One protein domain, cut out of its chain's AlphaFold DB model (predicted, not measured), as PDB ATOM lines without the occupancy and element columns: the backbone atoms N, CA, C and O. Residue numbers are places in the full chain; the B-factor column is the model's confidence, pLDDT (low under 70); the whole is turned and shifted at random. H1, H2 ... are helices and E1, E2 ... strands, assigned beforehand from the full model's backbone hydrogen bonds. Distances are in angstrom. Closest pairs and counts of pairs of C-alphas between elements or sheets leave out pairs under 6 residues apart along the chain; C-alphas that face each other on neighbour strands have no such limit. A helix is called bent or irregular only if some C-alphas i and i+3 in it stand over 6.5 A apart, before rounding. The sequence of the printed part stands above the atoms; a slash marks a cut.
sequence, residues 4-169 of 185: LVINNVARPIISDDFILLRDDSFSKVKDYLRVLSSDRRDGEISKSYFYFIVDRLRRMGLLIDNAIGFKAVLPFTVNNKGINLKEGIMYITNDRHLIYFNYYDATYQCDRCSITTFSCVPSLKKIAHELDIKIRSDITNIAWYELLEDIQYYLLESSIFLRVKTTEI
ATOM      1  N   LEU A   4     293.781 278.511 334.368       85.81
ATOM      2  CA  LEU A   4     294.548 278.344 335.604       85.81
ATOM      3  C   LEU A   4     295.767 277.457 335.331       85.81
ATOM      4  O   LEU A   4     295.616 276.321 334.881       85.81
ATOM      5  N   VAL A   5     296.960 277.955 335.637       87.94
ATOM      6  CA  VAL A   5     298.223 277.210 335.557       87.94
ATOM      7  C   VAL A   5     298.931 277.305 336.902       87.94
ATOM      8  O   VAL A   5     298.964 278.376 337.506       87.94
ATOM      9  N   ILE A   6     299.490 276.192 337.375       89.88
ATOM     10  CA  ILE A   6     300.232 276.129 338.638       89.88
ATOM     11  C   ILE A   6     301.579 275.466 338.374       89.88
ATOM     12  O   ILE A   6     301.620 274.313 337.948       89.88
ATOM     13  N   ASN A   7     302.667 276.179 338.658       90.88
ATOM     14  CA  ASN A   7     304.033 275.674 338.510       90.88
ATOM     15  C   ASN A   7     304.798 275.766 339.831       90.88
ATOM     16  O   ASN A   7     304.684 276.752 340.552       90.88
ATOM     17  N   ASN A   8     305.666 274.791 340.101       94.00
ATOM     18  CA  ASN A   8     306.645 274.912 341.182       94.00
ATOM     19  C   ASN A   8     307.710 275.954 340.821       94.00
ATOM     20  O   ASN A   8     308.214 275.977 339.694       94.00
ATOM     21  N   VAL A   9     308.080 276.783 341.795       95.81
ATOM     22  CA  VAL A   9     309.078 277.844 341.650       95.81
ATOM     23  C   VAL A   9     310.413 277.389 342.231       95.81
ATOM     24  O   VAL A   9     310.598 277.311 343.446       95.81
ATOM     25  N   ALA A  10     311.373 277.142 341.342       95.56
ATOM     26  CA  ALA A  10     312.759 276.849 341.695       95.56
ATOM     27  C   ALA A  10     313.619 278.121 341.813       95.56
ATOM     28  O   ALA A  10     314.595 278.134 342.562       95.56
ATOM     29  N   ARG A  11     313.253 279.202 341.108       94.50
ATOM     30  CA  ARG A  11     313.987 280.476 341.167       94.50
ATOM     31  C   ARG A  11     313.897 281.129 342.551       94.50
ATOM     32  O   ARG A  11     312.868 280.982 343.215       94.50
ATOM     33  N   PRO A  12     314.924 281.879 342.990       95.44
ATOM     34  CA  PRO A  12     314.803 282.758 344.151       95.44
ATOM     35  C   PRO A  12     313.683 283.787 343.947       95.44
ATOM     36  O   PRO A  12     313.427 284.195 342.817       95.44
ATOM     37  N   ILE A  13     313.040 284.210 345.033       95.69
ATOM     38  CA  ILE A  13     312.029 285.276 345.057       95.69
ATOM     39  C   ILE A  13     312.621 286.389 345.919       95.69
ATOM     40  O   ILE A  13     313.073 286.106 347.028       95.69
ATOM     41  N   ILE A  14     312.700 287.610 345.389       94.69
ATOM     42  CA  ILE A  14     313.436 288.719 346.028       94.69
ATOM     43  C   ILE A  14     312.580 289.954 346.308       94.69
ATOM     44  O   ILE A  14     313.086 290.928 346.855       94.69
ATOM     45  N   SER A  15     311.306 289.930 345.932       92.38
ATOM     46  CA  SER A  15     310.365 291.019 346.176       92.38
ATOM     47  C   SER A  15     309.019 290.442 346.603       92.38
ATOM     48  O   SER A  15     308.627 289.370 346.137       92.38
ATOM     49  N   ASP A  16     308.351 291.170 347.498       91.94
ATOM     50  CA  ASP A  16     306.988 290.894 347.952       91.94
ATOM     51  C   ASP A  16     305.970 291.867 347.312       91.94
ATOM     52  O   ASP A  16     304.854 292.052 347.792       91.94
ATOM     53  N   ASP A  17     306.361 292.531 346.221       91.75
ATOM     54  CA  ASP A  17     305.589 293.626 345.642       91.75
ATOM     55  C   ASP A  17     304.452 293.123 344.745       91.75
ATOM     56  O   ASP A  17     304.569 292.122 344.025       91.75
ATOM     57  N   PHE A  18     303.362 293.886 344.723       92.94
ATOM     58  CA  PHE A  18     302.370 293.809 343.660       92.94
ATOM     59  C   PHE A  18     302.819 294.682 342.490       92.94
ATOM     60  O   PHE A  18     303.126 295.862 342.661       92.94
ATOM     61  N   ILE A  19     302.810 294.123 341.284       93.62
ATOM     62  CA  ILE A  19     303.135 294.860 340.062       93.62
ATOM     63  C   ILE A  19     301.969 294.836 339.076       93.62
ATOM     64  O   ILE A  19     301.202 293.876 338.986       93.62
ATOM     65  N   LEU A  20     301.845 295.910 338.302       94.06
ATOM     66  CA  LEU A  20     300.868 296.005 337.225       94.06
ATOM     67  C   LEU A  20     301.544 295.688 335.895       94.06
ATOM     68  O   LEU A  20     302.543 296.311 335.532       94.06
ATOM     69  N   LEU A  21     300.977 294.748 335.141       95.19
ATOM     70  CA  LEU A  21     301.464 294.363 333.819       95.19
ATOM     71  C   LEU A  21     300.398 294.641 332.763       95.19
ATOM     72  O   LEU A  21     299.213 294.408 332.979       95.19
ATOM     73  N   ARG A  22     300.799 295.142 331.596       94.00
ATOM     74  CA  ARG A  22     299.854 295.371 330.496       94.00
ATOM     75  C   ARG A  22     299.166 294.057 330.119       94.00
ATOM     76  O   ARG A  22     299.835 293.033 330.014       94.00
ATOM     77  N   ASP A  23     297.855 294.091 329.908       93.75
ATOM     78  CA  ASP A  23     297.018 292.902 329.682       93.75
ATOM     79  C   ASP A  23     297.500 292.014 328.514       93.75
ATOM     80  O   ASP A  23     297.523 290.785 328.602       93.75
ATOM     81  N   ASP A  24     298.002 292.632 327.443       91.81
ATOM     82  CA  ASP A  24     298.589 291.937 326.294       91.81
ATOM     83  C   ASP A  24     299.907 291.223 326.638       91.81
ATOM     84  O   ASP A  24     300.201 290.149 326.111       91.81
ATOM     85  N   SER A  25     300.703 291.813 327.529       93.62
ATOM     86  CA  SER A  25     301.929 291.217 328.052       93.62
ATOM     87  C   SER A  25     301.601 290.104 329.037       93.62
ATOM     88  O   SER A  25     302.139 289.011 328.893       93.62
ATOM     89  N   PHE A  26     300.669 290.338 329.963       95.12
ATOM     90  CA  PHE A  26     300.179 289.346 330.920       95.12
ATOM     91  C   PHE A  26     299.665 288.089 330.212       95.12
ATOM     92  O   PHE A  26     300.099 286.982 330.523       95.12
ATOM     93  N   SER A  27     298.845 288.261 329.175       91.25
ATOM     94  CA  SER A  27     298.316 287.150 328.377       91.25
ATOM     95  C   SER A  27     299.402 286.332 327.666       91.25
ATOM     96  O   SER A  27     299.218 285.136 327.449       91.25
ATOM     97  N   LYS A  28     300.547 286.942 327.322       91.06
ATOM     98  CA  LYS A  28     301.708 286.250 326.727       91.06
ATOM     99  C   LYS A  28     302.570 285.524 327.758       91.06
ATOM    100  O   LYS A  28     303.313 284.622 327.387       91.06
ATOM    101  N   VAL A  29     302.493 285.887 329.043       92.88
ATOM    102  CA  VAL A  29     303.306 285.253 330.097       92.88
ATOM    103  C   VAL A  29     302.992 283.765 330.226       92.88
ATOM    104  O   VAL A  29     303.899 283.009 330.569       92.88
ATOM    105  N   LYS A  30     301.774 283.321 329.877       89.00
ATOM    106  CA  LYS A  30     301.396 281.896 329.882       89.00
ATOM    107  C   LYS A  30     302.381 281.008 329.109       89.00
ATOM    108  O   LYS A  30     302.690 279.909 329.562       89.00
ATOM    109  N   ASP A  31     302.951 281.524 328.018       88.62
ATOM    110  CA  ASP A  31     303.912 280.809 327.169       88.62
ATOM    111  C   ASP A  31     305.321 280.748 327.794       88.62
ATOM    112  O   ASP A  31     306.188 279.995 327.350       88.62
ATOM    113  N   TYR A  32     305.568 281.547 328.837       92.25
ATOM    114  CA  TYR A  32     306.865 281.714 329.495       92.25
ATOM    115  C   TYR A  32     306.883 281.215 330.941       92.25
ATOM    116  O   TYR A  32     307.949 281.230 331.560       92.25
ATOM    117  N   LEU A  33     305.756 280.733 331.484       92.25
ATOM    118  CA  LEU A  33     305.622 280.346 332.899       92.25
ATOM    119  C   LEU A  33     306.673 279.325 333.354       92.25
ATOM    120  O   LEU A  33     307.133 279.394 334.489       92.25
ATOM    121  N   ARG A  34     307.087 278.402 332.477       91.06
ATOM    122  CA  ARG A  34     308.135 277.405 332.769       91.06
ATOM    123  C   ARG A  34     309.509 278.050 332.975       91.06
ATOM    124  O   ARG A  34     310.217 277.720 333.921       91.06
ATOM    125  N   VAL A  35     309.873 279.001 332.112       93.69
ATOM    126  CA  VAL A  35     311.138 279.751 332.217       93.69
ATOM    127  C   VAL A  35     311.080 280.753 333.371       93.69
ATOM    128  O   VAL A  35     312.087 280.999 334.035       93.69
ATOM    129  N   LEU A  36     309.903 281.316 333.647       95.31
ATOM    130  CA  LEU A  36     309.690 282.183 334.799       95.31
ATOM    131  C   LEU A  36     309.828 281.414 336.118       95.31
ATOM    132  O   LEU A  36     310.421 281.936 337.050       95.31
ATOM    133  N   SER A  37     309.342 280.174 336.204       93.56
ATOM    134  CA  SER A  37     309.381 279.405 337.452       93.56
ATOM    135  C   SER A  37     310.719 278.695 337.702       93.56
ATOM    136  O   SER A  37     311.050 278.405 338.853       93.56
ATOM    137  N   SER A  38     311.523 278.450 336.662       92.44
ATOM    138  CA  SER A  38     312.797 277.725 336.754       92.44
ATOM    139  C   SER A  38     313.910 278.386 335.939       92.44
ATOM    140  O   SER A  38     313.716 278.812 334.802       92.44
ATOM    141  N   ASP A  39     315.113 278.444 336.509       86.56
ATOM    142  CA  ASP A  39     316.343 278.838 335.812       86.56
ATOM    143  C   ASP A  39     316.998 277.682 335.046       86.56
ATOM    144  O   ASP A  39     317.914 277.895 334.248       86.56
ATOM    145  N   ARG A  40     316.505 276.455 335.241       84.69
ATOM    146  CA  ARG A  40     316.990 275.276 334.532       84.69
ATOM    147  C   ARG A  40     316.409 275.241 333.129       84.69
ATOM    148  O   ARG A  40     315.195 275.167 332.955       84.69
ATOM    149  N   ARG A  41     317.300 275.228 332.139       79.69
ATOM    150  CA  ARG A  41     316.957 274.889 330.759       79.69
ATOM    151  C   ARG A  41     316.789 273.377 330.657       79.69
ATOM    152  O   ARG A  41     317.756 272.636 330.821       79.69
ATOM    153  N   ASP A  42     315.586 272.930 330.348       69.12
ATOM    154  CA  ASP A  42     315.356 271.580 329.839       69.12
ATOM    155  C   ASP A  42     315.710 271.515 328.352       69.12
ATOM    156  O   ASP A  42     315.677 272.508 327.625       69.12
ATOM    157  N   GLY A  43     316.112 270.333 327.889       71.81
ATOM    158  CA  GLY A  43     316.572 270.125 326.513       71.81
ATOM    159  C   GLY A  43     315.531 270.426 325.426       71.81
ATOM    160  O   GLY A  43     315.887 270.414 324.254       71.81
ATOM    161  N   GLU A  44     314.283 270.717 325.800       80.38
ATOM    162  CA  GLU A  44     313.171 271.051 324.903       80.38
ATOM    163  C   GLU A  44     313.276 272.466 324.311       80.38
ATOM    164  O   GLU A  44     312.699 272.742 323.260       80.38
ATOM    165  N   ILE A  45     314.025 273.365 324.958       84.50
ATOM    166  CA  ILE A  45     314.171 274.763 324.540       84.50
ATOM    167  C   ILE A  45     315.620 275.018 324.099       84.50
ATOM    168  O   ILE A  45     316.591 274.697 324.803       84.50
ATOM    169  N   SER A  46     315.793 275.635 322.925       88.56
ATOM    170  CA  SER A  46     317.120 276.048 322.458       88.56
ATOM    171  C   SER A  46     317.741 277.069 323.420       88.56
ATOM    172  O   SER A  46     317.049 277.846 324.079       88.56
ATOM    173  N   LYS A  47     319.076 277.084 323.519       88.75
ATOM    174  CA  LYS A  47     319.788 278.010 324.415       88.75
ATOM    175  C   LYS A  47     319.460 279.470 324.086       88.75
ATOM    176  O   LYS A  47     319.180 280.242 324.996       88.75
ATOM    177  N   SER A  48     319.479 279.837 322.804       89.19
ATOM    178  CA  SER A  48     319.157 281.193 322.346       89.19
ATOM    179  C   SER A  48     317.723 281.582 322.699       89.19
ATOM    180  O   SER A  48     317.504 282.663 323.240       89.19
ATOM    181  N   TYR A  49     316.758 280.683 322.484       91.06
ATOM    182  CA  TYR A  49     315.356 280.958 322.788       91.06
ATOM    183  C   TYR A  49     315.089 281.055 324.298       91.06
ATOM    184  O   TYR A  49     314.352 281.935 324.736       91.06
ATOM    185  N   PHE A  50     315.760 280.238 325.115       92.50
ATOM    186  CA  PHE A  50     315.697 280.354 326.573       92.50
ATOM    187  C   PHE A  50     316.144 281.743 327.054       92.50
ATOM    188  O   PHE A  50     315.420 282.402 327.799       92.50
ATOM    189  N   TYR A  51     317.308 282.225 326.599       92.06
ATOM    190  CA  TYR A  51     317.801 283.552 326.990       92.06
ATOM    191  C   TYR A  51     316.949 284.693 326.432       92.06
ATOM    192  O   TYR A  51     316.774 285.699 327.115       92.06
ATOM    193  N   PHE A  52     316.368 284.518 325.245       93.25
ATOM    194  CA  PHE A  52     315.381 285.449 324.706       93.25
ATOM    195  C   PHE A  52     314.157 285.582 325.629       93.25
ATOM    196  O   PHE A  52     313.728 286.698 325.925       93.25
ATOM    197  N   ILE A  53     313.620 284.465 326.135       94.19
ATOM    198  CA  ILE A  53     312.499 284.489 327.087       94.19
ATOM    199  C   ILE A  53     312.922 285.152 328.403       94.19
ATOM    200  O   ILE A  53     312.186 285.989 328.920       94.19
ATOM    201  N   VAL A  54     314.108 284.833 328.931       94.69
ATOM    202  CA  VAL A  54     314.630 285.466 330.157       94.69
ATOM    203  C   VAL A  54     314.740 286.985 329.998       94.69
ATOM    204  O   VAL A  54     314.289 287.714 330.879       94.69
ATOM    205  N   ASP A  55     315.283 287.477 328.881       94.12
ATOM    206  CA  ASP A  55     315.361 288.917 328.608       94.12
ATOM    207  C   ASP A  55     313.967 289.554 328.534       94.12
ATOM    208  O   ASP A  55     313.714 290.592 329.146       94.12
ATOM    209  N   ARG A  56     313.015 288.886 327.871       93.06
ATOM    210  CA  ARG A  56     311.621 289.341 327.809       93.06
ATOM    211  C   ARG A  56     310.982 289.434 329.200       93.06
ATOM    212  O   ARG A  56     310.350 290.444 329.497       93.06
ATOM    213  N   LEU A  57     311.178 288.434 330.060       95.88
ATOM    214  CA  LEU A  57     310.669 288.438 331.438       95.88
ATOM    215  C   LEU A  57     311.295 289.560 332.285       95.88
ATOM    216  O   LEU A  57     310.589 290.195 333.068       95.88
ATOM    217  N   ARG A  58     312.589 289.859 332.094       94.81
ATOM    218  CA  ARG A  58     313.263 290.996 332.747       94.81
ATOM    219  C   ARG A  58     312.696 292.337 332.299       94.81
ATOM    220  O   ARG A  58     312.408 293.187 333.134       94.81
ATOM    221  N   ARG A  59     312.475 292.520 330.994       91.38
ATOM    222  CA  ARG A  59     311.862 293.750 330.456       91.38
ATOM    223  C   ARG A  59     310.440 293.973 330.970       91.38
ATOM    224  O   ARG A  59     310.034 295.115 331.134       91.38
ATOM    225  N   MET A  60     309.699 292.896 331.240       93.19
ATOM    226  CA  MET A  60     308.373 292.955 331.868       93.19
ATOM    227  C   MET A  60     308.426 293.234 333.382       93.19
ATOM    228  O   MET A  60     307.375 293.348 334.002       93.19
ATOM    229  N   GLY A  61     309.616 293.310 333.989       92.75
ATOM    230  CA  GLY A  61     309.785 293.474 335.436       92.75
ATOM    231  C   GLY A  61     309.465 292.218 336.252       92.75
ATOM    232  O   GLY A  61     309.421 292.282 337.473       92.75
ATOM    233  N   LEU A  62     309.253 291.068 335.599       96.38
ATOM    234  CA  LEU A  62     308.916 289.802 336.267       96.38
ATOM    235  C   LEU A  62     310.150 289.123 336.871       96.38
ATOM    236  O   LEU A  62     310.050 288.398 337.861       96.38
ATOM    237  N   LEU A  63     311.314 289.361 336.260       96.50
ATOM    238  CA  LEU A  63     312.612 288.929 336.760       96.50
ATOM    239  C   LEU A  63     313.499 290.141 337.046       96.50
ATOM    240  O   LEU A  63     313.653 291.016 336.195       96.50
ATOM    241  N   ILE A  64     314.150 290.128 338.205       93.94
ATOM    242  CA  ILE A  64     315.249 291.028 338.554       93.94
ATOM    243  C   ILE A  64     316.496 290.150 338.642       93.94
ATOM    244  O   ILE A  64     316.546 289.187 339.410       93.94
ATOM    245  N   ASP A  65     317.461 290.416 337.763       89.56
ATOM    246  CA  ASP A  65     318.562 289.504 337.450       89.56
ATOM    247  C   ASP A  65     318.056 288.101 337.065       89.56
ATOM    248  O   ASP A  65     317.607 287.886 335.939       89.56
ATOM    249  N   ASN A  66     318.107 287.128 337.975       91.38
ATOM    250  CA  ASN A  66     317.605 285.765 337.759       91.38
ATOM    251  C   ASN A  66     316.535 285.338 338.771       91.38
ATOM    252  O   ASN A  66     316.100 284.182 338.731       91.38
ATOM    253  N   ALA A  67     316.116 286.247 339.647       95.69
ATOM    254  CA  ALA A  67     315.131 286.005 340.683       95.69
ATOM    255  C   ALA A  67     313.775 286.616 340.311       95.69
ATOM    256  O   ALA A  67     313.699 287.582 339.553       95.69
ATOM    257  N   ILE A  68     312.704 286.038 340.845       97.00
ATOM    258  CA  ILE A  68     311.347 286.557 340.708       97.00
ATOM    259  C   ILE A  68     311.236 287.863 341.498       97.00
ATOM    260  O   ILE A  68     311.556 287.907 342.688       97.00
ATOM    261  N   GLY A  69     310.810 288.915 340.801       96.62
ATOM    262  CA  GLY A  69     310.749 290.285 341.307       96.62
ATOM    263  C   GLY A  69     309.360 290.741 341.749       96.62
ATOM    264  O   GLY A  69     309.101 291.936 341.707       96.62
ATOM    265  N   PHE A  70     308.460 289.822 342.104       96.69
ATOM    266  CA  PHE A  70     307.091 290.145 342.510       96.69
ATOM    267  C   PHE A  70     306.509 289.083 343.452       96.69
ATOM    268  O   PHE A  70     306.864 287.903 343.364       96.69
ATOM    269  N   LYS A  71     305.533 289.495 344.268       96.06
ATOM    270  CA  LYS A  71     304.575 288.609 344.946       96.06
ATOM    271  C   LYS A  71     303.363 288.333 344.080       96.06
ATOM    272  O   LYS A  71     302.935 287.187 343.945       96.06
ATOM    273  N   ALA A  72     302.835 289.388 343.468       96.50
ATOM    274  CA  ALA A  72     301.642 289.324 342.650       96.50
ATOM    275  C   ALA A  72     301.744 290.229 341.418       96.50
ATOM    276  O   ALA A  72     302.373 291.284 341.444       96.50
ATOM    277  N   VAL A  73     301.089 289.826 340.335       97.19
ATOM    278  CA  VAL A  73     300.950 290.605 339.103       97.19
ATOM    279  C   VAL A  73     299.485 290.698 338.746       97.19
ATOM    280  O   VAL A  73     298.814 289.669 338.652       97.19
ATOM    281  N   LEU A  74     299.018 291.914 338.481       96.56
ATOM    282  CA  LEU A  74     297.665 292.162 337.998       96.56
ATOM    283  C   LEU A  74     297.707 292.754 336.583       96.56
ATOM    284  O   LEU A  74     298.493 293.675 336.322       96.56
ATOM    285  N   PRO A  75     296.888 292.237 335.653       96.00
ATOM    286  CA  PRO A  75     296.787 292.788 334.320       96.00
ATOM    287  C   PRO A  75     296.059 294.135 334.338       96.00
ATOM    288  O   PRO A  75     295.107 294.339 335.090       96.00
ATOM    289  N   PHE A  76     296.478 295.059 333.475       94.88
ATOM    290  CA  PHE A  76     295.780 296.325 333.275       94.88
ATOM    291  C   PHE A  76     295.726 296.752 331.810       94.88
ATOM    292  O   PHE A  76     296.596 296.449 330.987       94.88
ATOM    293  N   THR A  77     294.707 297.543 331.506       94.75
ATOM    294  CA  THR A  77     294.562 298.288 330.257       94.75
ATOM    295  C   THR A  77     294.551 299.780 330.555       94.75
ATOM    296  O   THR A  77     294.221 300.198 331.662       94.75
ATOM    297  N   VAL A  78     294.918 300.591 329.569       90.44
ATOM    298  CA  VAL A  78     294.814 302.049 329.664       90.44
ATOM    299  C   VAL A  78     293.841 302.508 328.598       90.44
ATOM    300  O   VAL A  78     293.976 302.134 327.432       90.44
ATOM    301  N   ASN A  79     292.861 303.303 328.997       88.94
ATOM    302  CA  ASN A  79     291.932 303.958 328.090       88.94
ATOM    303  C   ASN A  79     291.857 305.457 328.417       88.94
ATOM    304  O   ASN A  79     292.555 305.967 329.290       88.94
ATOM    305  N   ASN A  80     290.991 306.175 327.705       85.69
ATOM    306  CA  ASN A  80     290.756 307.602 327.923       85.69
ATOM    307  C   ASN A  80     290.195 307.949 329.318       85.69
ATOM    308  O   ASN A  80     290.192 309.120 329.683       85.69
ATOM    309  N   LYS A  81     289.724 306.962 330.088       87.06
ATOM    310  CA  LYS A  81     289.242 307.116 331.467       87.06
ATOM    311  C   LYS A  81     290.306 306.762 332.515       87.06
ATOM    312  O   LYS A  81     290.038 306.914 333.701       87.06
ATOM    313  N   GLY A  82     291.495 306.321 332.097       87.38
ATOM    314  CA  GLY A  82     292.612 305.993 332.980       87.38
ATOM    315  C   GLY A  82     293.030 304.524 332.922       87.38
ATOM    316  O   GLY A  82     292.945 303.871 331.879       87.38
ATOM    317  N   ILE A  83     293.539 304.028 334.051       90.00
ATOM    318  CA  ILE A  83     293.962 302.636 334.239       90.00
ATOM    319  C   ILE A  83     292.729 301.805 334.592       90.00
ATOM    320  O   ILE A  83     291.995 302.143 335.514       90.00
ATOM    321  N   ASN A  84     292.523 300.712 333.866       92.31
ATOM    322  CA  ASN A  84     291.497 299.725 334.163       92.31
ATOM    323  C   ASN A  84     292.167 298.379 334.437       92.31
ATOM    324  O   ASN A  84     292.754 297.791 333.518       92.31
ATOM    325  N   LEU A  85     292.099 297.927 335.688       93.56
ATOM    326  CA  LEU A  85     292.581 296.611 336.094       93.56
ATOM    327  C   LEU A  85     291.693 295.530 335.469       93.56
ATOM    328  O   LEU A  85     290.523 295.755 335.170       93.56
ATOM    329  N   LYS A  86     292.292 294.382 335.177       93.06
ATOM    330  CA  LYS A  86     291.637 293.256 334.519       93.06
ATOM    331  C   LYS A  86     291.583 292.058 335.447       93.06
ATOM    332  O   LYS A  86     292.416 291.884 336.335       93.06
ATOM    333  N   GLU A  87     290.593 291.218 335.206       89.31
ATOM    334  CA  GLU A  87     290.307 290.010 335.954       89.31
ATOM    335  C   GLU A  87     291.337 288.926 335.602       89.31
ATOM    336  O   GLU A  87     291.160 288.071 334.733       89.31
ATOM    337  N   GLY A  88     292.470 288.986 336.286       92.00
ATOM    338  CA  GLY A  88     293.541 288.013 336.204       92.00
ATOM    339  C   GLY A  88     294.544 288.262 337.315       92.00
ATOM    340  O   GLY A  88     294.620 289.356 337.870       92.00
ATOM    341  N   ILE A  89     295.307 287.237 337.659       95.62
ATOM    342  CA  ILE A  89     296.363 287.345 338.652       95.62
ATOM    343  C   ILE A  89     297.467 286.345 338.351       95.62
ATOM    344  O   ILE A  89     297.216 285.210 337.953       95.62
ATOM    345  N   MET A  90     298.705 286.760 338.565       96.62
ATOM    346  CA  MET A  90     299.820 285.844 338.729       96.62
ATOM    347  C   MET A  90     300.350 286.008 340.146       96.62
ATOM    348  O   MET A  90     300.671 287.122 340.533       96.62
ATOM    349  N   TYR A  91     300.409 284.940 340.928       97.25
ATOM    350  CA  TYR A  91     300.671 285.000 342.361       97.25
ATOM    351  C   TYR A  91     301.700 283.950 342.773       97.25
ATOM    352  O   TYR A  91     301.607 282.789 342.369       97.25
ATOM    353  N   ILE A  92     302.672 284.358 343.586       97.19
ATOM    354  CA  ILE A  92     303.673 283.478 344.187       97.19
ATOM    355  C   ILE A  92     303.231 283.140 345.607       97.19
ATOM    356  O   ILE A  92     303.245 283.988 346.498       97.19
ATOM    357  N   THR A  93     302.861 281.892 345.845       96.19
ATOM    358  CA  THR A  93     302.486 281.434 347.183       96.19
ATOM    359  C   THR A  93     303.705 281.286 348.095       96.19
ATOM    360  O   THR A  93     304.841 281.119 347.643       96.19
ATOM    361  N   ASN A  94     303.472 281.285 349.406       94.62
ATOM    362  CA  ASN A  94     304.522 281.102 350.414       94.62
ATOM    363  C   ASN A  94     305.193 279.719 350.327       94.62
ATOM    364  O   ASN A  94     306.358 279.567 350.686       94.62
ATOM    365  N   ASP A  95     304.484 278.714 349.804       94.44
ATOM    366  CA  ASP A  95     305.016 277.375 349.509       94.44
ATOM    367  C   ASP A  95     305.644 277.257 348.107       94.44
ATOM    368  O   ASP A  95     305.901 276.154 347.633       94.44
ATOM    369  N   ARG A  96     305.965 278.395 347.473       95.06
ATOM    370  CA  ARG A  96     306.706 278.495 346.205       95.06
ATOM    371  C   ARG A  96     305.986 277.860 345.015       95.06
ATOM    372  O   ARG A  96     306.623 277.256 344.151       95.06
ATOM    373  N   HIS A  97     304.677 278.067 344.921       95.25
ATOM    374  CA  HIS A  97     303.915 277.831 343.701       95.25
ATOM    375  C   HIS A  97     303.642 279.154 342.984       95.25
ATOM    376  O   HIS A  97     303.268 280.152 343.592       95.25
ATOM    377  N   LEU A  98     303.810 279.144 341.668       95.50
ATOM    378  CA  LEU A  98     303.371 280.193 340.764       95.50
ATOM    379  C   LEU A  98     301.973 279.835 340.276       95.50
ATOM    380  O   LEU A  98     301.824 278.912 339.475       95.50
ATOM    381  N   ILE A  99     300.972 280.566 340.752       94.62
ATOM    382  CA  ILE A  99     299.590 280.482 340.288       94.62
ATOM    383  C   ILE A  99     299.399 281.550 339.217       94.62
ATOM    384  O   ILE A  99     299.550 282.730 339.500       94.62
ATOM    385  N   TYR A 100     299.050 281.158 337.997       94.06
ATOM    386  CA  TYR A 100     298.616 282.067 336.938       94.06
ATOM    387  C   TYR A 100     297.138 281.820 336.657       94.06
ATOM    388  O   TYR A 100     296.752 280.707 336.307       94.06
ATOM    389  N   PHE A 101     296.325 282.860 336.799       91.00
ATOM    390  CA  PHE A 101     294.901 282.852 336.517       91.00
ATOM    391  C   PHE A 101     294.547 283.994 335.562       91.00
ATOM    392  O   PHE A 101     294.870 285.152 335.815       91.00
ATOM    393  N   ASN A 102     293.854 283.682 334.471       89.06
ATOM    394  CA  ASN A 102     293.307 284.674 333.547       89.06
ATOM    395  C   ASN A 102     291.827 284.370 333.303       89.06
ATOM    396  O   ASN A 102     291.496 283.306 332.774       89.06
ATOM    397  N   TYR A 103     290.942 285.290 333.695       82.12
ATOM    398  CA  TYR A 103     289.496 285.078 333.661       82.12
ATOM    399  C   TYR A 103     288.895 285.113 332.250       82.12
ATOM    400  O   TYR A 103     287.801 284.583 332.058       82.12
ATOM    401  N   TYR A 104     289.581 285.723 331.274       78.75
ATOM    402  CA  TYR A 104     289.088 285.894 329.900       78.75
ATOM    403  C   TYR A 104     289.863 285.089 328.856       78.75
ATOM    404  O   TYR A 104     289.566 285.188 327.664       78.75
ATOM    405  N   ASP A 105     290.852 284.293 329.265       75.25
ATOM    406  CA  ASP A 105     291.590 283.461 328.325       75.25
ATOM    407  C   ASP A 105     290.690 282.334 327.784       75.25
ATOM    408  O   ASP A 105     290.278 281.422 328.504       75.25
ATOM    409  N   ALA A 106     290.390 282.421 326.486       63.56
ATOM    410  CA  ALA A 106     289.544 281.486 325.751       63.56
ATOM    411  C   ALA A 106     290.332 280.409 324.981       63.56
ATOM    412  O   ALA A 106     289.719 279.615 324.266       63.56
ATOM    413  N   THR A 107     291.670 280.365 325.106       57.31
ATOM    414  CA  THR A 107     292.534 279.382 324.409       57.31
ATOM    415  C   THR A 107     292.115 277.945 324.730       57.31
ATOM    416  O   THR A 107     292.280 277.051 323.905       57.31
ATOM    417  N   TYR A 108     291.485 277.740 325.890       48.41
ATOM    418  CA  TYR A 108     290.676 276.563 326.175       48.41
ATOM    419  C   TYR A 108     289.191 276.959 326.168       48.41
ATOM    420  O   TYR A 108     288.726 277.717 327.022       48.41
ATOM    421  N   GLN A 109     288.437 276.470 325.174       40.94
ATOM    422  CA  GLN A 109     286.998 276.716 325.077       40.94
ATOM    423  C   GLN A 109     286.259 276.061 326.254       40.94
ATOM    424  O   GLN A 109     286.207 274.841 326.383       40.94
ATOM    425  N   CYS A 110     285.660 276.888 327.110       43.31
ATOM    426  CA  CYS A 110     284.947 276.463 328.313       43.31
ATOM    427  C   CYS A 110     283.459 276.129 328.098       43.31
ATOM    428  O   CYS A 110     282.707 276.131 329.067       43.31
ATOM    429  N   ASP A 111     283.041 275.723 326.895       39.78
ATOM    430  CA  ASP A 111     281.779 274.967 326.740       39.78
ATOM    431  C   ASP A 111     281.866 273.621 327.499       39.78
ATOM    432  O   ASP A 111     280.866 273.003 327.860       39.78
ATOM    433  N   ARG A 112     283.107 273.214 327.809       41.03
ATOM    434  CA  ARG A 112     283.514 272.207 328.787       41.03
ATOM    435  C   ARG A 112     284.650 272.755 329.652       41.03
ATOM    436  O   ARG A 112     285.768 272.247 329.611       41.03
ATOM    437  N   CYS A 113     284.393 273.795 330.444       44.25
ATOM    438  CA  CYS A 113     285.293 274.124 331.554       44.25
ATOM    439  C   CYS A 113     285.197 272.987 332.581       44.25
ATOM    440  O   CYS A 113     284.441 273.060 333.548       44.25
ATOM    441  N   SER A 114     285.935 271.899 332.373       41.31
ATOM    442  CA  SER A 114     286.172 270.893 333.399       41.31
ATOM    443  C   SER A 114     287.159 271.478 334.406       41.31
ATOM    444  O   SER A 114     288.293 271.015 334.518       41.31
ATOM    445  N   ILE A 115     286.739 272.520 335.132       47.38
ATOM    446  CA  ILE A 115     287.280 272.793 336.458       47.38
ATOM    447  C   ILE A 115     286.902 271.553 337.268       47.38
ATOM    448  O   ILE A 115     285.872 271.497 337.937       47.38
ATOM    449  N   THR A 116     287.710 270.504 337.166       44.50
ATOM    450  CA  THR A 116     287.852 269.570 338.261       44.50
ATOM    451  C   THR A 116     288.321 270.436 339.423       44.50
ATOM    452  O   THR A 116     289.442 270.933 339.471       44.50
ATOM    453  N   THR A 117     287.372 270.701 340.309       52.03
ATOM    454  CA  THR A 117     287.410 271.402 341.598       52.03
ATOM    455  C   THR A 117     288.713 271.294 342.404       52.03
ATOM    456  O   THR A 117     288.959 272.137 343.264       52.03
ATOM    457  N   PHE A 118     289.562 270.307 342.120       56.59
ATOM    458  CA  PHE A 118     290.769 269.966 342.861       56.59
ATOM    459  C   PHE A 118     291.861 271.033 342.911       56.59
ATOM    460  O   PHE A 118     292.517 271.110 343.937       56.59
ATOM    461  N   SER A 119     292.100 271.840 341.874       66.69
ATOM    462  CA  SER A 119     293.169 272.863 341.926       66.69
ATOM    463  C   SER A 119     292.639 274.291 341.998       66.69
ATOM    464  O   SER A 119     293.251 275.141 342.641       66.69
ATOM    465  N   CYS A 120     291.472 274.553 341.408       72.31
ATOM    466  CA  CYS A 120     290.878 275.887 341.346       72.31
ATOM    467  C   CYS A 120     290.427 276.393 342.721       72.31
ATOM    468  O   CYS A 120     290.843 277.470 343.146       72.31
ATOM    469  N   VAL A 121     289.641 275.591 343.450       77.56
ATOM    470  CA  VAL A 121     289.167 275.966 344.790       77.56
ATOM    471  C   VAL A 121     290.333 276.051 345.781       77.56
ATOM    472  O   VAL A 121     290.390 277.033 346.520       77.56
ATOM    473  N   PRO A 122     291.301 275.111 345.802       84.56
ATOM    474  CA  PRO A 122     292.471 275.267 346.660       84.56
ATOM    475  C   PRO A 122     293.335 276.478 346.320       84.56
ATOM    476  O   PRO A 122     293.749 277.159 347.247       84.56
ATOM    477  N   SER A 123     293.555 276.801 345.041       84.88
ATOM    478  CA  SER A 123     294.322 277.998 344.645       84.88
ATOM    479  C   SER A 123     293.640 279.284 345.101       84.88
ATOM    480  O   SER A 123     294.286 280.137 345.701       84.88
ATOM    481  N   LEU A 124     292.324 279.385 344.889       87.81
ATOM    482  CA  LEU A 124     291.506 280.493 345.376       87.81
ATOM    483  C   LEU A 124     291.640 280.644 346.898       87.81
ATOM    484  O   LEU A 124     292.013 281.707 347.388       87.81
ATOM    485  N   LYS A 125     291.382 279.561 347.644       88.69
ATOM    486  CA  LYS A 125     291.476 279.544 349.112       88.69
ATOM    487  C   LYS A 125     292.881 279.872 349.605       88.69
ATOM    488  O   LYS A 125     293.018 280.526 350.630       88.69
ATOM    489  N   LYS A 126     293.911 279.425 348.886       93.00
ATOM    490  CA  LYS A 126     295.315 279.678 349.209       93.00
ATOM    491  C   LYS A 126     295.648 281.162 349.089       93.00
ATOM    492  O   LYS A 126     296.178 281.716 350.043       93.00
ATOM    493  N   ILE A 127     295.302 281.794 347.965       92.94
ATOM    494  CA  ILE A 127     295.520 283.235 347.760       92.94
ATOM    495  C   ILE A 127     294.728 284.035 348.795       92.94
ATOM    496  O   ILE A 127     295.299 284.879 349.476       92.94
ATOM    497  N   ALA A 128     293.442 283.721 348.966       93.12
ATOM    498  CA  ALA A 128     292.575 284.381 349.937       93.12
ATOM    499  C   ALA A 128     293.139 284.296 351.365       93.12
ATOM    500  O   ALA A 128     293.228 285.304 352.054       93.12
ATOM    501  N   HIS A 129     293.591 283.112 351.787       95.75
ATOM    502  CA  HIS A 129     294.200 282.915 353.101       95.75
ATOM    503  C   HIS A 129     295.524 283.673 353.261       95.75
ATOM    504  O   HIS A 129     295.772 284.247 354.314       95.75
ATOM    505  N   GLU A 130     296.407 283.654 352.259       95.25
ATOM    506  CA  GLU A 130     297.691 284.365 352.349       95.25
ATOM    507  C   GLU A 130     297.542 285.890 352.354       95.25
ATOM    508  O   GLU A 130     298.391 286.564 352.929       95.25
ATOM    509  N   LEU A 131     296.475 286.416 351.749       92.50
ATOM    510  CA  LEU A 131     296.171 287.849 351.709       92.50
ATOM    511  C   LEU A 131     295.160 288.295 352.781       92.50
ATOM    512  O   LEU A 131     294.772 289.457 352.784       92.50
ATOM    513  N   ASP A 132     294.725 287.393 353.667       93.81
ATOM    514  CA  ASP A 132     293.687 287.634 354.686       93.81
ATOM    515  C   ASP A 132     292.356 288.186 354.116       93.81
ATOM    516  O   ASP A 132     291.665 289.007 354.718       93.81
ATOM    517  N   ILE A 133     291.968 287.715 352.924       93.88
ATOM    518  CA  ILE A 133     290.716 288.088 352.250       93.88
ATOM    519  C   ILE A 133     289.665 286.999 352.469       93.88
ATOM    520  O   ILE A 133     289.906 285.804 352.282       93.88
ATOM    521  N   LYS A 134     288.447 287.406 352.839       91.69
ATOM    522  CA  LYS A 134     287.325 286.483 353.049       91.69
ATOM    523  C   LYS A 134     286.632 286.151 351.733       91.69
ATOM    524  O   LYS A 134     286.136 287.037 351.046       91.69
ATOM    525  N   ILE A 135     286.500 284.860 351.442       89.38
ATOM    526  CA  ILE A 135     285.653 284.375 350.346       89.38
ATOM    527  C   ILE A 135     284.188 284.445 350.792       89.38
ATOM    528  O   ILE A 135     283.840 283.901 351.841       89.38
ATOM    529  N   ARG A 136     283.344 285.126 350.008       86.25
ATOM    530  CA  ARG A 136     281.931 285.388 350.340       86.25
ATOM    531  C   ARG A 136     280.957 284.471 349.601       86.25
ATOM    532  O   ARG A 136     279.903 284.152 350.143       86.25
ATOM    533  N   SER A 137     281.316 284.038 348.397       85.56
ATOM    534  CA  SER A 137     280.491 283.169 347.561       85.56
ATOM    535  C   SER A 137     280.944 281.706 347.573       85.56
ATOM    536  O   SER A 137     282.129 281.400 347.440       85.56
ATOM    537  N   ASP A 138     279.978 280.785 347.634       79.50
ATOM    538  CA  ASP A 138     280.205 279.347 347.427       79.50
ATOM    539  C   ASP A 138     280.299 278.973 345.933       79.50
ATOM    540  O   ASP A 138     280.718 277.871 345.572       79.50
ATOM    541  N   ILE A 139     279.918 279.892 345.039       81.94
ATOM    542  CA  ILE A 139     279.996 279.703 343.590       81.94
ATOM    543  C   ILE A 139     281.396 280.113 343.130       81.94
ATOM    544  O   ILE A 139     281.700 281.300 343.030       81.94
ATOM    545  N   THR A 140     282.231 279.135 342.772       79.56
ATOM    546  CA  THR A 140     283.664 279.313 342.462       79.56
ATOM    547  C   THR A 140     283.982 280.476 341.516       79.56
ATOM    548  O   THR A 140     284.922 281.222 341.768       79.56
ATOM    549  N   ASN A 141     283.221 280.652 340.430       76.88
ATOM    550  CA  ASN A 141     283.481 281.734 339.470       76.88
ATOM    551  C   ASN A 141     283.218 283.119 340.074       76.88
ATOM    552  O   ASN A 141     283.988 284.045 339.836       76.88
ATOM    553  N   ILE A 142     282.146 283.243 340.861       82.69
ATOM    554  CA  ILE A 142     281.806 284.479 341.569       82.69
ATOM    555  C   ILE A 142     282.854 284.735 342.653       82.69
ATOM    556  O   ILE A 142     283.357 285.841 342.760       82.69
ATOM    557  N   ALA A 143     283.262 283.696 343.381       87.00
ATOM    558  CA  ALA A 143     284.282 283.794 344.416       87.00
ATOM    559  C   ALA A 143     285.644 284.279 343.879       87.00
ATOM    560  O   ALA A 143     286.319 285.066 344.534       87.00
ATOM    561  N   TRP A 144     286.046 283.841 342.680       87.06
ATOM    562  CA  TRP A 144     287.235 284.372 341.999       87.06
ATOM    563  C   TRP A 144     287.092 285.840 341.629       87.06
ATOM    564  O   TRP A 144     288.037 286.602 341.811       87.06
ATOM    565  N   TYR A 145     285.933 286.219 341.094       87.00
ATOM    566  CA  TYR A 145     285.660 287.603 340.739       87.00
ATOM    567  C   TYR A 145     285.723 288.513 341.974       87.00
ATOM    568  O   TYR A 145     286.484 289.474 341.971       87.00
ATOM    569  N   GLU A 146     285.023 288.147 343.050       90.44
ATOM    570  CA  GLU A 146     285.023 288.876 344.326       90.44
ATOM    571  C   GLU A 146     286.429 288.971 344.935       90.44
ATOM    572  O   GLU A 146     286.831 290.039 345.387       90.44
ATOM    573  N   LEU A 147     287.208 287.881 344.910       92.12
ATOM    574  CA  LEU A 147     288.592 287.902 345.393       92.12
ATOM    575  C   LEU A 147     289.451 288.882 344.582       92.12
ATOM    576  O   LEU A 147     290.231 289.632 345.161       92.12
ATOM    577  N   LEU A 148     289.343 288.862 343.251       92.56
ATOM    578  CA  LEU A 148     290.105 289.770 342.393       92.56
ATOM    579  C   LEU A 148     289.691 291.226 342.615       92.56
ATOM    580  O   LEU A 148     290.565 292.086 342.662       92.56
ATOM    581  N   GLU A 149     288.398 291.496 342.784       92.81
ATOM    582  CA  GLU A 149     287.880 292.826 343.107       92.81
ATOM    583  C   GLU A 149     288.439 293.333 344.447       92.81
ATOM    584  O   GLU A 149     288.967 294.443 344.505       92.81
ATOM    585  N   ASP A 150     288.431 292.496 345.488       94.31
ATOM    586  CA  ASP A 150     288.998 292.837 346.798       94.31
ATOM    587  C   ASP A 150     290.507 293.101 346.712       94.31
ATOM    588  O   ASP A 150     290.995 294.107 347.226       94.31
ATOM    589  N   ILE A 151     291.257 292.242 346.013       94.00
ATOM    590  CA  ILE A 151     292.699 292.429 345.795       94.00
ATOM    591  C   ILE A 151     292.973 293.761 345.090       94.00
ATOM    592  O   ILE A 151     293.866 294.507 345.491       94.00
ATOM    593  N   GLN A 152     292.219 294.062 344.031       93.56
ATOM    594  CA  GLN A 152     292.363 295.304 343.277       93.56
ATOM    595  C   GLN A 152     292.034 296.526 344.140       93.56
ATOM    596  O   GLN A 152     292.765 297.516 344.091       93.56
ATOM    597  N   TYR A 153     290.975 296.451 344.947       92.50
ATOM    598  CA  TYR A 153     290.598 297.505 345.881       92.50
ATOM    599  C   TYR A 153     291.711 297.770 346.903       92.50
ATOM    600  O   TYR A 153     292.209 298.895 346.980       92.50
ATOM    601  N   TYR A 154     292.175 296.738 347.619       90.06
ATOM    602  CA  TYR A 154     293.217 296.892 348.640       90.06
ATOM    603  C   TYR A 154     294.552 297.348 348.056       90.06
ATOM    604  O   TYR A 154     295.262 298.142 348.676       90.06
ATOM    605  N   LEU A 155     294.895 296.897 346.847       89.56
ATOM    606  CA  LEU A 155     296.062 297.400 346.130       89.56
ATOM    607  C   LEU A 155     295.965 298.912 345.923       89.56
ATOM    608  O   LEU A 155     296.913 299.636 346.219       89.56
ATOM    609  N   LEU A 156     294.845 299.390 345.381       88.06
ATOM    610  CA  LEU A 156     294.675 300.805 345.064       88.06
ATOM    611  C   LEU A 156     294.601 301.664 346.328       88.06
ATOM    612  O   LEU A 156     295.183 302.744 346.348       88.06
ATOM    613  N   GLU A 157     293.950 301.174 347.384       89.75
ATOM    614  CA  GLU A 157     293.864 301.860 348.678       89.75
ATOM    615  C   GLU A 157     295.235 301.978 349.364       89.75
ATOM    616  O   GLU A 157     295.568 303.025 349.918       89.75
ATOM    617  N   SER A 158     296.060 300.928 349.293       86.94
ATOM    618  CA  SER A 158     297.407 300.912 349.885       86.94
ATOM    619  C   SER A 158     298.473 301.613 349.032       86.94
ATOM    620  O   SER A 158     299.564 301.922 349.521       86.94
ATOM    621  N   SER A 159     298.178 301.896 347.760       85.81
ATOM    622  CA  SER A 159     299.114 302.529 346.829       85.81
ATOM    623  C   SER A 159     299.243 304.033 347.081       85.81
ATOM    624  O   SER A 159     298.370 304.820 346.732       85.81
ATOM    625  N   ILE A 160     300.392 304.461 347.610       85.75
ATOM    626  CA  ILE A 160     300.664 305.885 347.886       85.75
ATOM    627  C   ILE A 160     301.116 306.639 346.626       85.75
ATOM    628  O   ILE A 160     300.827 307.825 346.462       85.75
ATOM    629  N   PHE A 161     301.867 305.986 345.734       86.00
ATOM    630  CA  PHE A 161     302.415 306.637 344.546       86.00
ATOM    631  C   PHE A 161     302.603 305.669 343.379       86.00
ATOM    632  O   PHE A 161     302.946 304.504 343.555       86.00
ATOM    633  N   LEU A 162     302.473 306.203 342.164       84.56
ATOM    634  CA  LEU A 162     302.892 305.556 340.924       84.56
ATOM    635  C   LEU A 162     304.121 306.292 340.389       84.56
ATOM    636  O   LEU A 162     304.112 307.517 340.259       84.56
ATOM    637  N   ARG A 163     305.185 305.558 340.055       84.31
ATOM    638  CA  ARG A 163     306.409 306.140 339.490       84.31
ATOM    639  C   ARG A 163     306.610 305.674 338.056       84.31
ATOM    640  O   ARG A 163     306.707 304.482 337.796       84.31
ATOM    641  N   VAL A 164     306.772 306.630 337.145       84.00
ATOM    642  CA  VAL A 164     307.126 306.382 335.743       84.00
ATOM    643  C   VAL A 164     308.334 307.241 335.385       84.00
ATOM    644  O   VAL A 164     308.393 308.418 335.741       84.00
ATOM    645  N   LYS A 165     309.323 306.661 334.697       84.88
ATOM    646  CA  LYS A 165     310.472 307.419 334.188       84.88
ATOM    647  C   LYS A 165     310.053 308.194 332.942       84.88
ATOM    648  O   LYS A 165     309.487 307.616 332.018       84.88
ATOM    649  N   THR A 166     310.386 309.479 332.884       84.75
ATOM    650  CA  THR A 166     310.075 310.346 331.732       84.75
ATOM    651  C   THR A 166     310.674 309.832 330.423       84.75
ATOM    652  O   THR A 166     310.080 310.023 329.369       84.75
ATOM    653  N   THR A 167     311.795 309.106 330.488       85.12
ATOM    654  CA  THR A 167     312.437 308.457 329.333       85.12
ATOM    655  C   THR A 167     311.591 307.372 328.673       85.12
ATOM    656  O   THR A 167     311.907 306.970 327.557       85.12
ATOM    657  N   GLU A 168     310.552 306.872 329.344       78.00
ATOM    658  CA  GLU A 168     309.653 305.839 328.816       78.00
ATOM    659  C   GLU A 168     308.381 306.424 328.190       78.00
ATOM    660  O   GLU A 168     307.616 305.711 327.544       78.00
ATOM    661  N   ILE A 169     308.151 307.731 328.336       76.88
ATOM    662  CA  ILE A 169     306.974 308.403 327.786       76.88
ATOM    663  C   ILE A 169     307.160 308.589 326.273       76.88
ATOM    664  O   ILE A 169     308.172 309.117 325.820       76.88
TER     665      ILE A 169
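AT A GLANCE: This is residues 4 to 169 of the 185 residues of an uncharacterized protein of Sulfolobus islandicus (strain L.S.2.15 / Lassen #1) (UniProt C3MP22). A twisted sheet of six strands forms the core, with H1 over one face and H3 and H4 over the other; H2 packs on H1, off the sheet. The hairpin of E3 and E4 lies at one end, and residues 106 to 114 and 160 to 169 stick out. The printed part has 166 residues and the order E1 E2 H1 H2 E3 E4 E5 E6 H3 H4: six named strands and four named helices, class mixed. The branched sheet is mixed, with E2 and E3 parallel and its other neighbour pairs antiparallel. The whole is compact, with a radius of gyration of the C-alphas of 16.3 A and spans of 46 by 40 by 30 A.

HOW THE PARTS SIT: E1, residues 4 to 8, is an edge strand antiparallel to E6, residues 97 to 102; N 5 and O 100 are within hydrogen-bond range at 2.8 A. E2, residues 18 to 22, is parallel to E3, residues 72 to 79, with N 19 and O 72 at 2.9 A. H1, residues 23 to 37, is on the sheet at a height of 8.7 A and runs along the strands, at 21 degrees to E6 on the local plane. With residues 32 to 36 alone it touches H2, residues 47 to 59, opposite ways at a steep tilt of 51 degrees; the closest C-alphas are those of Tyr 32 and Ile 53, 6.7 A. E2, H1, H2 and E3 form a strand-helix-strand unit, two parallel neighbour strands joined through helices, with a right-handed crossover. E2 lies on one side of E3; on the other side lie E4, residues 82 to 85, with N 77 and O 84 at 2.8 A, and E5, residues 88 to 92, with N 73 and O 90 at 2.7 A. E5 and E6 form a hairpin, with N 89 and O 101 at 2.8 A. H3, residues 117 to 130, and H4, residues 140 to 158, are on the face opposite H1, at heights of 10.1 and 9.4 A, and run across the strands. H4, with residues 140 to 147 alone, touches H3 the same way at a shallow tilt of 21 degrees; the closest C-alphas are those of Leu 124 and Trp 144, 6.7 A. Every O i to N i+4 pair is within hydrogen-bond range in H2 and H4, but 6 of 11 in H1 and 8 of 10 in H3.

IN THESE COORDINATES: E1 begins at C-alpha 4 (294.548, 278.344, 335.604). H1 measures 19.9 A from first to last C-alpha, H2 18.6 A, E3 22.8 A and H3 19.7 A. H1 is irregular, with C-alphas 31 and 34 at 7.8 A, and H3 only just, with C-alphas 118 and 121 at 6.50 A. H4 measures 26.7 A and ends at C-alpha 158 (297.407, 300.912, 349.885).

THE WHOLE: The two C-alphas farthest apart, those of Asp 138 and Thr 167, are 47.0 A apart. The printed part has no cut; the links H2 to E3 and E6 to H3 are long. The mean pLDDT of the printed part is 86.8, with residue 42 and residues 106 to 119 under 70.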